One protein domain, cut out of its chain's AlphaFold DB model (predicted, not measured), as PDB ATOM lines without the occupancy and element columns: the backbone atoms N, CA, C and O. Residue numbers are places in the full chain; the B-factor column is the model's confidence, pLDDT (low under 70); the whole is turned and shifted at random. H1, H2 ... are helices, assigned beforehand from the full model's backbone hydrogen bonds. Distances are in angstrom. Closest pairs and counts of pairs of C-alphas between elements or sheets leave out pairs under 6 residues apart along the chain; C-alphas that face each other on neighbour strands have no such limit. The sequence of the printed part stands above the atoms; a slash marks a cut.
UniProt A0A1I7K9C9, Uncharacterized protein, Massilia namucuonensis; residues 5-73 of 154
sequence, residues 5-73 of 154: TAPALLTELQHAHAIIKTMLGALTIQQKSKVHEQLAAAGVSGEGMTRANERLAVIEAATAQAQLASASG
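Overview. This is residues 5 to 73 of the 154 residues of an uncharacterized protein of Massilia namucuonensis (UniProt A0A1I7K9C9). Two long helices, H1 and H3, run opposite ways and cross at a slant where residues 10 to 17 of H1 meet residues 55 to 63 of H3, and they spread from there toward one end, where the shorter helix H2 lies across the opening. The whole is a loose frame of three helices with few contacts, and residues 67 to 73, of which 67 to 71 belong to H3, stick out at the end away from H2. The printed part has 69 residues with three named helices in the order H1, H2, H3 and no named strand, and its class is all helix. It is loose, with a radius of gyration of the C-alphas of 15.2 A, and spans 50 by 23 by 19 A, a rod in outline.

Along the chain. H1 holds residues 5 to 26 and is 31.7 A from first to last C-alpha, beginning at C-alpha 5 at (122.375, 82.087, -7.105). A tight link of two residues leads to H2, residues 29 to 41, which is 18.5 A long and begins at C-alpha 29 at (85.278, 81.242, -4.491). A short link of eight residues leads to H3, residues 50 to 71, which is 31.5 A long and ends at C-alpha 71 at (124.778, 100.598, -0.123). H1 and H3 have 22 residues each and are the longest helices.

Arrangement. H1 touches H3 with residues 10 to 17 alone, and H3 touches H1 with residues 55 to 63 alone. Their closest C-alphas, those of Gln 14 and Ile 59, are 7.0 A apart. The two run opposite ways at a tilt of 36 degrees, only just steep. H2 is close to H1 but not clearly touching it, and the closest C-alphas, those of Leu 24 and Lys 32, are 6.9 A apart. H1 and H2 run opposite ways at a steep tilt of 45 degrees. H2 and H3 are apart, though they follow each other in the chain. In H1, H2 and H3 every O i to N i+4 pair is within hydrogen-bond range.

Size, cuts and confidence. The two C-alphas farthest apart, those of Gln 30 and Gly 73, are 50.0 A apart, while the first and last printed C-alphas, those of Thr 5 and Gly 73, are 18.9 A apart. Residues 67 to 73, of which 67 to 71 belong to H3, stand free. The printed part has no cut, and neither link is long. The mean pLDDT of the printed part is 73.8, and the model's confidence is low, under 70, in residues 5 to 6, 43 to 54 and 66 to 73.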
ATOM      1  N   THR A   5     123.671  82.776  -7.280       61.88
ATOM      2  CA  THR A   5     122.375  82.087  -7.105       61.88
ATOM      3  C   THR A   5     121.360  82.869  -6.272       61.88
ATOM      4  O   THR A   5     120.171  82.803  -6.562       61.88
ATOM      5  N   ALA A   6     121.790  83.641  -5.272       66.69
ATOM      6  CA  ALA A   6     120.878  84.333  -4.357       66.69
ATOM      7  C   ALA A   6     119.955  85.382  -5.026       66.69
ATOM      8  O   ALA A   6     118.747  85.324  -4.788       66.69
ATOM      9  N   PRO A   7     120.445  86.300  -5.888       73.06
ATOM     10  CA  PRO A   7     119.571  87.280  -6.538       73.06
ATOM     11  C   PRO A   7     118.624  86.636  -7.559       73.06
ATOM     12  O   PRO A   7     117.453  86.996  -7.611       73.06
ATOM     13  N   ALA A   8     119.087  85.626  -8.306       76.06
ATOM     14  CA  ALA A   8     118.246  84.889  -9.249       76.06
ATOM     15  C   ALA A   8     117.109  84.129  -8.541       76.06
ATOM     16  O   ALA A   8     115.977  84.120  -9.018       76.06
ATOM     17  N   LEU A   9     117.388  83.541  -7.371       78.31
ATOM     18  CA  LEU A   9     116.379  82.877  -6.542       78.31
ATOM     19  C   LEU A   9     115.364  83.867  -5.953       78.31
ATOM     20  O   LEU A   9     114.182  83.538  -5.874       78.31
ATOM     21  N   LEU A  10     115.792  85.077  -5.573       79.44
ATOM     22  CA  LEU A  10     114.881  86.125  -5.101       79.44
ATOM     23  C   LEU A  10     113.938  86.589  -6.219       79.44
ATOM     24  O   LEU A  10     112.733  86.684  -5.996       79.44
ATOM     25  N   THR A  11     114.469  86.820  -7.422       78.19
ATOM     26  CA  THR A  11     113.667  87.184  -8.599       78.19
ATOM     27  C   THR A  11     112.655  86.094  -8.952       78.19
ATOM     28  O   THR A  11     111.477  86.387  -9.152       78.19
ATOM     29  N   GLU A  12     113.074  84.828  -8.957       80.06
ATOM     30  CA  GLU A  12     112.171  83.703  -9.215       80.06
ATOM     31  C   GLU A  12     111.057  83.612  -8.159       80.06
ATOM     32  O   GLU A  12     109.885  83.417  -8.483       80.06
ATOM     33  N   LEU A  13     111.388  83.837  -6.886       81.69
ATOM     34  CA  LEU A  13     110.418  83.806  -5.794       81.69
ATOM     35  C   LEU A  13     109.419  84.980  -5.860       81.69
ATOM     36  O   LEU A  13     108.231  84.793  -5.579       81.69
ATOM     37  N   GLN A  14     109.862  86.164  -6.297       80.00
ATOM     38  CA  GLN A  14     108.999  87.317  -6.585       80.00
ATOM     39  C   GLN A  14     108.037  87.030  -7.748       80.00
ATOM     40  O   GLN A  14     106.834  87.286  -7.632       80.00
ATOM     41  N   HIS A  15     108.533  86.445  -8.844       82.38
ATOM     42  CA  HIS A  15     107.701  86.045  -9.981       82.38
ATOM     43  C   HIS A  15     106.661  84.994  -9.581       82.38
ATOM     44  O   HIS A  15     105.474  85.159  -9.871       82.38
ATOM     45  N   ALA A  16     107.074  83.959  -8.846       80.12
ATOM     46  CA  ALA A  16     106.170  82.932  -8.342       80.12
ATOM     47  C   ALA A  16     105.064  83.533  -7.456       80.12
ATOM     48  O   ALA A  16     103.894  83.168  -7.590       80.12
ATOM     49  N   HIS A  17     105.399  84.494  -6.588       80.88
ATOM     50  CA  HIS A  17     104.413  85.190  -5.760       80.88
ATOM     51  C   HIS A  17     103.389  85.966  -6.609       80.88
ATOM     52  O   HIS A  17     102.181  85.843  -6.385       80.88
ATOM     53  N   ALA A  18     103.852  86.722  -7.608       80.44
ATOM     54  CA  ALA A  18     102.987  87.500  -8.496       80.44
ATOM     55  C   ALA A  18     102.040  86.612  -9.321       80.44
ATOM     56  O   ALA A  18     100.842  86.899  -9.416       80.44
ATOM     57  N   ILE A  19     102.551  85.505  -9.865       82.12
ATOM     58  CA  ILE A  19     101.760  84.523 -10.617       82.12
ATOM     59  C   ILE A  19     100.681  83.916  -9.719       82.12
ATOM     60  O   ILE A  19      99.502  83.956 -10.069       82.12
ATOM     61  N   ILE A  20     101.048  83.424  -8.530       80.81
ATOM     62  CA  ILE A  20     100.103  82.797  -7.596       80.81
ATOM     63  C   ILE A  20      99.005  83.781  -7.188       80.81
ATOM     64  O   ILE A  20      97.825  83.429  -7.206       80.81
ATOM     65  N   LYS A  21      99.362  85.029  -6.865       80.50
ATOM     66  CA  LYS A  21      98.392  86.067  -6.494       80.50
ATOM     67  C   LYS A  21      97.419  86.366  -7.636       80.50
ATOM     68  O   LYS A  21      96.216  86.476  -7.403       80.50
ATOM     69  N   THR A  22      97.926  86.442  -8.863       84.38
ATOM     70  CA  THR A  22      97.119  86.690 -10.065       84.38
ATOM     71  C   THR A  22      96.166  85.528 -10.343       84.38
ATOM     72  O   THR A  22      94.969  85.743 -10.529       84.38
ATOM     73  N   MET A  23      96.663  84.287 -10.283       81.56
ATOM     74  CA  MET A  23      95.846  83.083 -10.448       81.56
ATOM     75  C   MET A  23      94.747  83.007  -9.387       81.56
ATOM     76  O   MET A  23      93.580  82.839  -9.726       81.56
ATOM     77  N   LEU A  24      95.082  83.213  -8.109       81.06
ATOM     78  CA  LEU A  24      94.093  83.240  -7.029       81.06
ATOM     79  C   LEU A  24      93.081  84.382  -7.187       81.06
ATOM     80  O   LEU A  24      91.943  84.230  -6.753       81.06
ATOM     81  N   GLY A  25      93.454  85.509  -7.795       81.50
ATOM     82  CA  GLY A  25      92.538  86.608  -8.116       81.50
ATOM     83  C   GLY A  25      91.504  86.248  -9.188       81.50
ATOM     84  O   GLY A  25      90.357  86.668  -9.078       81.50
ATOM     85  N   ALA A  26      91.889  85.428 -10.170       87.75
ATOM     86  CA  ALA A  26      91.048  85.035 -11.303       87.75
ATOM     87  C   ALA A  26      90.067  83.880 -11.004       87.75
ATOM     88  O   ALA A  26      89.121  83.667 -11.760       87.75
ATOM     89  N   LEU A  27      90.280  83.123  -9.923       87.00
ATOM     90  CA  LEU A  27      89.422  81.993  -9.550       87.00
ATOM     91  C   LEU A  27      88.121  82.433  -8.867       87.00
ATOM     92  O   LEU A  27      88.090  83.391  -8.091       87.00
ATOM     93  N   THR A  28      87.056  81.653  -9.064       90.44
ATOM     94  CA  THR A  28      85.831  81.779  -8.263       90.44
ATOM     95  C   THR A  28      86.053  81.272  -6.836       90.44
ATOM     96  O   THR A  28      86.982  80.514  -6.558       90.44
ATOM     97  N   ILE A  29      85.175  81.649  -5.905       83.19
ATOM     98  CA  ILE A  29      85.278  81.242  -4.491       83.19
ATOM     99  C   ILE A  29      85.283  79.708  -4.340       83.19
ATOM    100  O   ILE A  29      86.103  79.162  -3.605       83.19
ATOM    101  N   GLN A  30      84.431  79.004  -5.088       86.44
ATOM    102  CA  GLN A  30      84.358  77.536  -5.071       86.44
ATOM    103  C   GLN A  30      85.650  76.890  -5.594       86.44
ATOM    104  O   GLN A  30      86.135  75.911  -5.027       86.44
ATOM    105  N   GLN A  31      86.250  77.462  -6.642       84.75
ATOM    106  CA  GLN A  31      87.535  76.997  -7.167       84.75
ATOM    107  C   GLN A  31      88.675  77.239  -6.169       84.75
ATOM    108  O   GLN A  31      89.521  76.364  -6.001       84.75
ATOM    109  N   LYS A  32      88.675  78.373  -5.454       82.19
ATOM    110  CA  LYS A  32      89.654  78.641  -4.386       82.19
ATOM    111  C   LYS A  32      89.536  77.640  -3.235       82.19
ATOM    112  O   LYS A  32      90.565  77.160  -2.769       82.19
ATOM    113  N   SER A  33      88.314  77.277  -2.826       79.62
ATOM    114  CA  SER A  33      88.080  76.244  -1.796       79.62
ATOM    115  C   SER A  33      88.668  74.896  -2.209       79.62
ATOM    116  O   SER A  33      89.424  74.287  -1.458       79.62
ATOM    117  N   LYS A  34      88.418  74.474  -3.454       84.50
ATOM    118  CA  LYS A  34      88.956  73.217  -3.985       84.50
ATOM    119  C   LYS A  34      90.488  73.211  -4.049       84.50
ATOM    120  O   LYS A  34      91.113  72.209  -3.717       84.50
ATOM    121  N   VAL A  35      91.100  74.326  -4.454       82.62
ATOM    122  CA  VAL A  35      92.566  74.482  -4.443       82.62
ATOM    123  C   VAL A  35      93.109  74.401  -3.014       82.62
ATOM    124  O   VAL A  35      94.124  73.749  -2.786       82.62
ATOM    125  N   HIS A  36      92.429  75.011  -2.043       77.88
ATOM    126  CA  HIS A  36      92.819  74.933  -0.636       77.88
ATOM    127  C   HIS A  36      92.789  73.491  -0.107       77.88
ATOM    128  O   HIS A  36      93.775  73.036   0.469       77.88
ATOM    129  N   GLU A  37      91.714  72.747  -0.374       79.56
ATOM    130  CA  GLU A  37      91.579  71.334   0.004       79.56
ATOM    131  C   GLU A  37      92.674  70.458  -0.623       79.56
ATOM    132  O   GLU A  37      93.263  69.620   0.057       79.56
ATOM    133  N   GLN A  38      93.006  70.681  -1.899       81.75
ATOM    134  CA  GLN A  38      94.081  69.951  -2.581       81.75
ATOM    135  C   GLN A  38      95.463  70.257  -1.991       81.75
ATOM    136  O   GLN A  38      96.273  69.348  -1.813       81.75
ATOM    137  N   LEU A  39      95.735  71.520  -1.653       76.94
ATOM    138  CA  LEU A  39      96.988  71.915  -1.002       76.94
ATOM    139  C   LEU A  39      97.088  71.371   0.431       76.94
ATOM    140  O   LEU A  39      98.186  71.024   0.870       76.94
ATOM    141  N   ALA A  40      95.966  71.274   1.149       73.69
ATOM    142  CA  ALA A  40      95.897  70.641   2.464       73.69
ATOM    143  C   ALA A  40      96.142  69.128   2.372       73.69
ATOM    144  O   ALA A  40      96.989  68.604   3.092       73.69
ATOM    145  N   ALA A  41      95.494  68.443   1.426       77.44
ATOM    146  CA  ALA A  41      95.692  67.013   1.181       77.44
ATOM    147  C   ALA A  41      97.133  66.671   0.759       77.44
ATOM    148  O   ALA A  41      97.650  65.618   1.117       77.44
ATOM    149  N   ALA A  42      97.806  67.576   0.041       76.00
ATOM    150  CA  ALA A  42      99.213  67.436  -0.327       76.00
ATOM    151  C   ALA A  42     100.195  67.741   0.827       76.00
ATOM    152  O   ALA A  42     101.406  67.729   0.611       76.00
ATOM    153  N   GLY A  43      99.707  68.077   2.029       67.00
ATOM    154  CA  GLY A  43     100.544  68.468   3.172       67.00
ATOM    155  C   GLY A  43     101.271  69.806   2.981       67.00
ATOM    156  O   GLY A  43     102.164  70.152   3.748       67.00
ATOM    157  N   VAL A  44     100.903  70.574   1.951       67.81
ATOM    158  CA  VAL A  44     101.510  71.871   1.617       67.81
ATOM    159  C   VAL A  44     100.835  73.009   2.394       67.81
ATOM    160  O   VAL A  44     101.443  74.064   2.600       67.81
ATOM    161  N   SER A  45      99.599  72.802   2.859       57.22
ATOM    162  CA  SER A  45      98.839  73.756   3.671       57.22
ATOM    163  C   SER A  45      98.699  73.269   5.113       57.22
ATOM    164  O   SER A  45      97.723  72.609   5.450       57.22
ATOM    165  N   GLY A  46      99.655  73.643   5.965       52.28
ATOM    166  CA  GLY A  46      99.469  73.596   7.418       52.28
ATOM    167  C   GLY A  46      98.670  74.789   7.958       52.28
ATOM    168  O   GLY A  46      97.908  74.619   8.897       52.28
ATOM    169  N   GLU A  47      98.795  75.987   7.357       51.81
ATOM    170  CA  GLU A  47      98.352  77.233   8.021       51.81
ATOM    171  C   GLU A  47      97.813  78.345   7.085       51.81
ATOM    172  O   GLU A  47      97.975  79.528   7.363       51.81
ATOM    173  N   GLY A  48      97.150  78.023   5.967       55.66
ATOM    174  CA  GLY A  48      96.325  79.005   5.227       55.66
ATOM    175  C   GLY A  48      97.012  80.327   4.798       55.66
ATOM    176  O   GLY A  48      98.209  80.363   4.513       55.66
ATOM    177  N   MET A  49      96.231  81.420   4.704       48.03
ATOM    178  CA  MET A  49      96.625  82.776   4.238       48.03
ATOM    179  C   MET A  49      97.880  83.364   4.918       48.03
ATOM    180  O   MET A  49      98.517  84.260   4.364       48.03
ATOM    181  N   THR A  50      98.267  82.834   6.074       53.94
ATOM    182  CA  THR A  50      99.462  83.193   6.850       53.94
ATOM    183  C   THR A  50     100.748  82.998   6.038       53.94
ATOM    184  O   THR A  50     101.602  83.882   6.004       53.94
ATOM    185  N   ARG A  51     100.819  81.948   5.209       64.44
ATOM    186  CA  ARG A  51     102.017  81.629   4.408       64.44
ATOM    187  C   ARG A  51     102.265  82.584   3.233       64.44
ATOM    188  O   ARG A  51     103.396  82.731   2.773       64.44
ATOM    189  N   ALA A  52     101.219  83.227   2.709       61.69
ATOM    190  CA  ALA A  52     101.368  84.249   1.669       61.69
ATOM    191  C   ALA A  52     101.974  85.539   2.244       61.69
ATOM    192  O   ALA A  52     102.843  86.137   1.609       61.69
ATOM    193  N   ASN A  53     101.561  85.907   3.461       59.84
ATOM    194  CA  ASN A  53     102.108  87.041   4.204       59.84
ATOM    195  C   ASN A  53     103.544  86.761   4.669       59.84
ATOM    196  O   ASN A  53     104.406  87.621   4.532       59.84
ATOM    197  N   GLU A  54     103.840  85.537   5.114       66.81
ATOM    198  CA  GLU A  54     105.209  85.106   5.432       66.81
ATOM    199  C   GLU A  54     106.132  85.171   4.212       66.81
ATOM    200  O   GLU A  54     107.257  85.653   4.308       66.81
ATOM    201  N   ARG A  55     105.663  84.735   3.035       73.38
ATOM    202  CA  ARG A  55     106.446  84.849   1.793       73.38
ATOM    203  C   ARG A  55     106.720  86.300   1.424       73.38
ATOM    204  O   ARG A  55     107.825  86.595   0.984       73.38
ATOM    205  N   LEU A  56     105.741  87.187   1.600       73.50
ATOM    206  CA  LEU A  56     105.941  88.616   1.378       73.50
ATOM    207  C   LEU A  56     106.993  89.174   2.347       73.50
ATOM    208  O   LEU A  56     107.941  89.809   1.895       73.50
ATOM    209  N   ALA A  57     106.906  88.832   3.635       74.69
ATOM    210  CA  ALA A  57     107.886  89.241   4.640       74.69
ATOM    211  C   ALA A  57     109.308  88.734   4.321       74.69
ATOM    212  O   ALA A  57     110.283  89.463   4.493       74.69
ATOM    213  N   VAL A  58     109.444  87.509   3.798       81.12
ATOM    214  CA  VAL A  58     110.737  86.956   3.353       81.12
ATOM    215  C   VAL A  58     111.283  87.702   2.130       81.12
ATOM    216  O   VAL A  58     112.479  87.988   2.081       81.12
ATOM    217  N   ILE A  59     110.433  88.049   1.157       80.31
ATOM    218  CA  ILE A  59     110.832  88.858  -0.009       80.31
ATOM    219  C   ILE A  59     111.309  90.241   0.437       80.31
ATOM    220  O   ILE A  59     112.351  90.707  -0.025       80.31
ATOM    221  N   GLU A  60     110.563  90.894   1.326       80.38
ATOM    222  CA  GLU A  60     110.884  92.225   1.842       80.38
ATOM    223  C   GLU A  60     112.207  92.215   2.615       80.38
ATOM    224  O   GLU A  60     113.090  93.025   2.326       80.38
ATOM    225  N   ALA A  61     112.402  91.243   3.513       80.00
ATOM    226  CA  ALA A  61     113.645  91.082   4.263       80.00
ATOM    227  C   ALA A  61     114.853  90.828   3.342       80.00
ATOM    228  O   ALA A  61     115.892  91.472   3.490       80.00
ATOM    229  N   ALA A  62     114.715  89.941   2.351       79.94
ATOM    230  CA  ALA A  62     115.786  89.638   1.403       79.94
ATOM    231  C   ALA A  62     116.118  90.831   0.488       79.94
ATOM    232  O   ALA A  62     117.287  91.081   0.186       79.94
ATOM    233  N   THR A  63     115.106  91.602   0.080       78.88
ATOM    234  CA  THR A  63     115.288  92.808  -0.742       78.88
ATOM    235  C   THR A  63     115.991  93.911   0.049       78.88
ATOM    236  O   THR A  63     116.953  94.498  -0.448       78.88
ATOM    237  N   ALA A  64     115.582  94.144   1.300       77.25
ATOM    238  CA  ALA A  64     116.236  95.104   2.189       77.25
ATOM    239  C   ALA A  64     117.707  94.733   2.435       77.25
ATOM    240  O   ALA A  64     118.587  95.592   2.401       77.25
ATOM    241  N   GLN A  65     118.003  93.444   2.609       75.81
ATOM    242  CA  GLN A  65     119.369  92.967   2.810       75.81
ATOM    243  C   GLN A  65     120.241  93.128   1.554       75.81
ATOM    244  O   GLN A  65     121.403  93.517   1.663       75.81
ATOM    245  N   ALA A  66     119.683  92.917   0.358       69.06
ATOM    246  CA  ALA A  66     120.375  93.174  -0.907       69.06
ATOM    247  C   ALA A  66     120.646  94.675  -1.142       69.06
ATOM    248  O   ALA A  66     121.710  95.048  -1.642       69.06
ATOM    249  N   GLN A  67     119.714  95.546  -0.742       68.88
ATOM    250  CA  GLN A  67     119.880  97.003  -0.802       68.88
ATOM    251  C   GLN A  67     120.941  97.496   0.183       68.88
ATOM    252  O   GLN A  67     121.802  98.287  -0.194       68.88
ATOM    253  N   LEU A  68     120.932  96.979   1.413       66.12
ATOM    254  CA  LEU A  68     121.961  97.262   2.411       66.12
ATOM    255  C   LEU A  68     123.337  96.796   1.933       66.12
ATOM    256  O   LEU A  68     124.294  97.557   2.028       66.12
ATOM    257  N   ALA A  69     123.447  95.602   1.345       64.00
ATOM    258  CA  ALA A  69     124.699  95.112   0.766       64.00
ATOM    259  C   ALA A  69     125.193  95.981  -0.408       64.00
ATOM    260  O   ALA A  69     126.393  96.216  -0.536       64.00
ATOM    261  N   SER A  70     124.277  96.516  -1.222       58.53
ATOM    262  CA  SER A  70     124.617  97.429  -2.325       58.53
ATOM    263  C   SER A  70     125.038  98.819  -1.826       58.53
ATOM    264  O   SER A  70     125.981  99.396  -2.358       58.53
ATOM    265  N   ALA A  71     124.404  99.335  -0.769       55.88
ATOM    266  CA  ALA A  71     124.778 100.598  -0.123       55.88
ATOM    267  C   ALA A  71     126.107 100.492   0.647       55.88
ATOM    268  O   ALA A  71     126.900 101.429   0.662       55.88
ATOM    269  N   SER A  72     126.392  99.319   1.218       56.31
ATOM    270  CA  SER A  72     127.668  99.003   1.878       56.31
ATOM    271  C   SER A  72     128.842  98.900   0.892       56.31
ATOM    272  O   SER A  72     129.995  98.890   1.310       56.31
ATOM    273  N   GLY A  73     128.560  98.800  -0.414       47.97
ATOM    274  CA  GLY A  73     129.552  98.622  -1.475       47.97
ATOM    275  C   GLY A  73     130.158  99.915  -2.031       47.97
ATOM    276  O   GLY A  73     131.128  99.843  -2.779       47.97
TER     277      GLY A  73